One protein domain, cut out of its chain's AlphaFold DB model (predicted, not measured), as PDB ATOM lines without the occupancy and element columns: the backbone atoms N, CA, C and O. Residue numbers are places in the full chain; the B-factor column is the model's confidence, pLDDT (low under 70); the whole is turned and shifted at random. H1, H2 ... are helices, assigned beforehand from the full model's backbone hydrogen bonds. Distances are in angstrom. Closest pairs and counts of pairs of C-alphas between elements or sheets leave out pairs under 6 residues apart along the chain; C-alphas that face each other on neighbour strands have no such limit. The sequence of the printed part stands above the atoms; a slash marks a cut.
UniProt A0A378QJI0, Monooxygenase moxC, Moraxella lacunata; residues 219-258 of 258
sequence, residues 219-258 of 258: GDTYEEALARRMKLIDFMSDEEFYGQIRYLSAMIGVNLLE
ATOM      1  N   GLY A 219      32.705 -17.761 -12.943       95.44
ATOM      2  CA  GLY A 219      33.866 -17.428 -13.771       95.44
ATOM      3  C   GLY A 219      35.148 -17.848 -13.050       95.44
ATOM      4  O   GLY A 219      35.108 -18.090 -11.841       95.44
ATOM      5  N   ASP A 220      36.255 -17.947 -13.779       97.19
ATOM      6  CA  ASP A 220      37.557 -18.327 -13.218       97.19
ATOM      7  C   ASP A 220      38.111 -17.217 -12.304       97.19
ATOM      8  O   ASP A 220      38.871 -17.488 -11.374       97.19
ATOM      9  N   THR A 221      37.675 -15.969 -12.522       97.69
ATOM     10  CA  THR A 221      37.889 -14.831 -11.615       97.69
ATOM     11  C   THR A 221      36.588 -14.083 -11.312       97.69
ATOM     12  O   THR A 221      35.561 -14.259 -11.979       97.69
ATOM     13  N   TYR A 222      36.632 -13.210 -10.301       96.12
ATOM     14  CA  TYR A 222      35.507 -12.343  -9.941       96.12
ATOM     15  C   TYR A 222      35.104 -11.417 -11.096       96.12
ATOM     16  O   TYR A 222      33.920 -11.275 -11.400       96.12
ATOM     17  N   GLU A 223      36.088 -10.830 -11.773       97.25
ATOM     18  CA  GLU A 223      35.895  -9.925 -12.907       97.25
ATOM     19  C   GLU A 223      35.206 -10.647 -14.065       97.25
ATOM     20  O   GLU A 223      34.303 -10.094 -14.691       97.25
ATOM     21  N   GLU A 224      35.581 -11.901 -14.327       96.81
ATOM     22  CA  GLU A 224      34.941 -12.700 -15.366       96.81
ATOM     23  C   GLU A 224      33.485 -13.030 -15.013       96.81
ATOM     24  O   GLU A 224      32.590 -12.882 -15.852       96.81
ATOM     25  N   ALA A 225      33.223 -13.442 -13.770       95.94
ATOM     26  CA  ALA A 225      31.867 -13.700 -13.300       95.94
ATOM     27  C   ALA A 225      30.993 -12.435 -13.393       95.94
ATOM     28  O   ALA A 225      29.855 -12.499 -13.865       95.94
ATOM     29  N   LEU A 226      31.531 -11.272 -13.012       93.69
ATOM     30  CA  LEU A 226      30.833  -9.993 -13.121       93.69
ATOM     31  C   LEU A 226      30.569  -9.617 -14.584       93.69
ATOM     32  O   LEU A 226      29.439  -9.275 -14.925       93.69
ATOM     33  N   ALA A 227      31.562  -9.754 -15.463       93.50
ATOM     34  CA  ALA A 227      31.408  -9.473 -16.889       93.50
ATOM     35  C   ALA A 227      30.353 -10.381 -17.547       93.50
ATOM     36  O   ALA A 227      29.541  -9.914 -18.347       93.50
ATOM     37  N   ARG A 228      30.308 -11.673 -17.187       92.62
ATOM     38  CA  ARG A 228      29.255 -12.605 -17.633       92.62
ATOM     39  C   ARG A 228      27.871 -12.157 -17.153       92.62
ATOM     40  O   ARG A 228      26.917 -12.218 -17.925       92.62
ATOM     41  N   ARG A 229      27.758 -11.676 -15.910       89.81
ATOM     42  CA  ARG A 229      26.496 -11.162 -15.360       89.81
ATOM     43  C   ARG A 229      26.046  -9.894 -16.080       89.81
ATOM     44  O   ARG A 229      24.873  -9.797 -16.417       89.81
ATOM     45  N   MET A 230      26.964  -8.964 -16.337       88.12
ATOM     46  CA  MET A 230      26.672  -7.734 -17.079       88.12
ATOM     47  C   MET A 230      26.146  -8.050 -18.479       88.12
ATOM     48  O   MET A 230      25.083  -7.564 -18.835       88.12
ATOM     49  N   LYS A 231      26.769  -8.985 -19.209       86.94
ATOM     50  CA  LYS A 231      26.271  -9.419 -20.528       86.94
ATOM     51  C   LYS A 231      24.843  -9.970 -20.504       86.94
ATOM     52  O   LYS A 231      24.119  -9.794 -21.474       86.94
ATOM     53  N   LEU A 232      24.427 -10.655 -19.434       81.56
ATOM     54  CA  LEU A 232      23.039 -11.128 -19.297       81.56
ATOM     55  C   LEU A 232      22.050  -9.974 -19.090       81.56
ATOM     56  O   LEU A 232      20.882 -10.102 -19.448       81.56
ATOM     57  N   ILE A 233      22.515  -8.871 -18.500       79.25
ATOM     58  CA  ILE A 233      21.731  -7.658 -18.265       79.25
ATOM     59  C   ILE A 233      21.741  -6.754 -19.507       79.25
ATOM     60  O   ILE A 233      20.744  -6.094 -19.750       79.25
ATOM     61  N   ASP A 234      22.786  -6.775 -20.339       77.62
ATOM     62  CA  ASP A 234      22.869  -5.961 -21.567       77.62
ATOM     63  C   ASP A 234      21.745  -6.260 -22.578       77.62
ATOM     64  O   ASP A 234      21.393  -5.406 -23.387       77.62
ATOM     65  N   PHE A 235      21.159  -7.462 -22.543       70.31
ATOM     66  CA  PHE A 235      19.995  -7.822 -23.367       70.31
ATOM     67  C   PHE A 235      18.654  -7.367 -22.770       70.31
ATOM     68  O   PHE A 235      17.601  -7.686 -23.321       70.31
ATOM     69  N   MET A 236      18.675  -6.682 -21.626       73.31
ATOM     70  CA  MET A 236      17.482  -6.171 -20.966       73.31
ATOM     71  C   MET A 236      17.040  -4.874 -21.643       73.31
ATOM     72  O   MET A 236      17.813  -3.926 -21.743       73.31
ATOM     73  N   SER A 237      15.797  -4.826 -22.109       74.31
ATOM     74  CA  SER A 237      15.184  -3.597 -22.602       74.31
ATOM     75  C   SER A 237      14.956  -2.607 -21.456       74.31
ATOM     76  O   SER A 237      14.841  -2.996 -20.289       74.31
ATOM     77  N   ASP A 238      14.820  -1.320 -21.782       79.00
ATOM     78  CA  ASP A 238      14.498  -0.284 -20.792       79.00
ATOM     79  C   ASP A 238      13.228  -0.638 -20.004       79.00
ATOM     80  O   ASP A 238      13.184  -0.499 -18.782       79.00
ATOM     81  N   GLU A 239      12.200  -1.166 -20.675       74.56
ATOM     82  CA  GLU A 239      10.951  -1.578 -20.030       74.56
ATOM     83  C   GLU A 239      11.182  -2.631 -18.940       74.56
ATOM     84  O   GLU A 239      10.583  -2.565 -17.861       74.56
ATOM     85  N   GLU A 240      12.069  -3.586 -19.199       72.12
ATOM     86  CA  GLU A 240      12.407  -4.663 -18.275       72.12
ATOM     87  C   GLU A 240      13.295  -4.179 -17.144       72.12
ATOM     88  O   GLU A 240      13.078  -4.584 -16.002       72.12
ATOM     89  N   PHE A 241      14.242  -3.287 -17.437       79.19
ATOM     90  CA  PHE A 241      15.032  -2.622 -16.414       79.19
ATOM     91  C   PHE A 241      14.102  -1.886 -15.447       79.19
ATOM     92  O   PHE A 241      14.087  -2.180 -14.252       79.19
ATOM     93  N   TYR A 242      13.209  -1.039 -15.963       81.06
ATOM     94  CA  TYR A 242      12.198  -0.358 -15.156       81.06
ATOM     95  C   TYR A 242      11.229  -1.333 -14.474       81.06
ATOM     96  O   TYR A 242      10.784  -1.079 -13.356       81.06
ATOM     97  N   GLY A 243      10.917  -2.469 -15.098       78.31
ATOM     98  CA  GLY A 243      10.140  -3.552 -14.499       78.31
ATOM     99  C   GLY A 243      10.833  -4.181 -13.289       78.31
ATOM    100  O   GLY A 243      10.192  -4.377 -12.255       78.31
ATOM    101  N   GLN A 244      12.140  -4.435 -13.374       81.25
ATOM    102  CA  GLN A 244      12.942  -4.912 -12.248       81.25
ATOM    103  C   GLN A 244      13.061  -3.858 -11.153       81.25
ATOM    104  O   GLN A 244      12.949  -4.208  -9.981       81.25
ATOM    105  N   ILE A 245      13.208  -2.580 -11.506       83.56
ATOM    106  CA  ILE A 245      13.219  -1.501 -10.517       83.56
ATOM    107  C   ILE A 245      11.855  -1.385  -9.823       83.56
ATOM    108  O   ILE A 245      11.818  -1.246  -8.602       83.56
ATOM    109  N   ARG A 246      10.728  -1.528 -10.537       82.44
ATOM    110  CA  ARG A 246       9.385  -1.603  -9.923       82.44
ATOM    111  C   ARG A 246       9.252  -2.805  -8.991       82.44
ATOM    112  O   ARG A 246       8.728  -2.666  -7.888       82.44
ATOM    113  N   TYR A 247       9.733  -3.973  -9.414       76.44
ATOM    114  CA  TYR A 247       9.725  -5.179  -8.586       76.44
ATOM    115  C   TYR A 247      10.563  -4.993  -7.317       76.44
ATOM    116  O   TYR A 247      10.082  -5.266  -6.220       76.44
ATOM    117  N   LEU A 248      11.780  -4.464  -7.453       82.69
ATOM    118  CA  LEU A 248      12.663  -4.150  -6.335       82.69
ATOM    119  C   LEU A 248      12.028  -3.112  -5.406       82.69
ATOM    120  O   LEU A 248      12.045  -3.303  -4.196       82.69
ATOM    121  N   SER A 249      11.402  -2.075  -5.968       82.75
ATOM    122  CA  SER A 249      10.682  -1.041  -5.216       82.75
ATOM    123  C   SER A 249       9.574  -1.642  -4.354       82.75
ATOM    124  O   SER A 249       9.484  -1.358  -3.161       82.75
ATOM    125  N   ALA A 250       8.763  -2.531  -4.936       75.31
ATOM    126  CA  ALA A 250       7.718  -3.252  -4.215       75.31
ATOM    127  C   ALA A 250       8.292  -4.179  -3.134       75.31
ATOM    128  O   ALA A 250       7.706  -4.314  -2.063       75.31
ATOM    129  N   MET A 251       9.441  -4.801  -3.402       70.62
ATOM    130  CA  MET A 251      10.105  -5.720  -2.481       70.62
ATOM    131  C   MET A 251      10.655  -5.011  -1.240       70.62
ATOM    132  O   MET A 251      10.558  -5.553  -0.144       70.62
ATOM    133  N   ILE A 252      11.221  -3.810  -1.401       82.62
ATOM    134  CA  ILE A 252      11.833  -3.048  -0.299       82.62
ATOM    135  C   ILE A 252      10.913  -1.965   0.280       82.62
ATOM    136  O   ILE A 252      11.276  -1.315   1.257       82.62
ATOM    137  N   GLY A 253       9.737  -1.750  -0.315       82.25
ATOM    138  CA  GLY A 253       8.778  -0.730   0.112       82.25
ATOM    139  C   GLY A 253       9.224   0.713  -0.153       82.25
ATOM    140  O   GLY A 253       8.747   1.622   0.521       82.25
ATOM    141  N   VAL A 254      10.130   0.938  -1.110       89.94
ATOM    142  CA  VAL A 254      10.663   2.265  -1.476       89.94
ATOM    143  C   VAL A 254      10.489   2.467  -2.974       89.94
ATOM    144  O   VAL A 254      10.868   1.589  -3.738       89.94
ATOM    145  N   ASN A 255       9.946   3.605  -3.413       89.19
ATOM    146  CA  ASN A 255       9.869   3.921  -4.839       89.19
ATOM    147  C   ASN A 255      11.257   4.323  -5.363       89.19
ATOM    148  O   ASN A 255      11.796   5.346  -4.955       89.19
ATOM    149  N   LEU A 256      11.839   3.510  -6.243       86.25
ATOM    150  CA  LEU A 256      13.162   3.744  -6.836       86.25
ATOM    151  C   LEU A 256      13.103   4.443  -8.208       86.25
ATOM    152  O   LEU A 256      14.132   4.561  -8.870       86.25
ATOM    153  N   LEU A 257      11.909   4.834  -8.666       83.62
ATOM    154  CA  LEU A 257      11.677   5.499  -9.957       83.62
ATOM    155  C   LEU A 257      11.269   6.970  -9.834       83.62
ATOM    156  O   LEU A 257      10.892   7.574 -10.837       83.62
ATOM    157  N   GLU A 258      11.326   7.518  -8.621       67.25
ATOM    158  CA  GLU A 258      11.212   8.957  -8.349       67.25
ATOM    159  C   GLU A 258      12.577   9.649  -8.373       67.25
ATOM    160  O   GLU A 258      13.561   9.049  -7.880       67.25
TER     161      GLU A 258
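AT A GLANCE: This is residues 219 to 258 of the 258 residues of the protein "Monooxygenase moxC" of Moraxella lacunata (UniProt A0A378QJI0). Two helices, H2 and H1, make the arms of a wide, open V, joined by a tight link, with a hollow between them; after H2 the tail, residues 253 to 258, folds back beside it. The printed part has 40 residues with two named helices, H1 then H2, and no named strand; its class is all helix. It is only just loose, close to extended, with a radius of gyration of the C-alphas of 13.2 A, and elongated, spanning 36 by 20 by 13 A.

IN THESE COORDINATES: Find C-alpha 238 at (14.498, -0.284, -20.792); from there H2, residues 238 to 252, runs 20.8 A to C-alpha 252 at (11.833, -3.048, -0.299). Go back to C-alpha 222 at (35.507, -12.343, -9.941), where H1, residues 222 to 234, begins its 18.3 A.

HOW THE PARTS SIT: H2 and H1 are apart, with no C-alpha of the one within 8 A of the other. Three residues, 235 to 237, form the tight link. In H1 and H2, every O i to N i+4 pair is within hydrogen-bond range.

THE WHOLE: Look at Asp 220 and Glu 258, whose C-alphas are the farthest apart, at 38.2 A. Residues 220 to 226, of which 222 to 226 belong to H1, stand free. The printed part has no cut; Glu 258, the chain's last residue, is the one printed residue with pLDDT under 70.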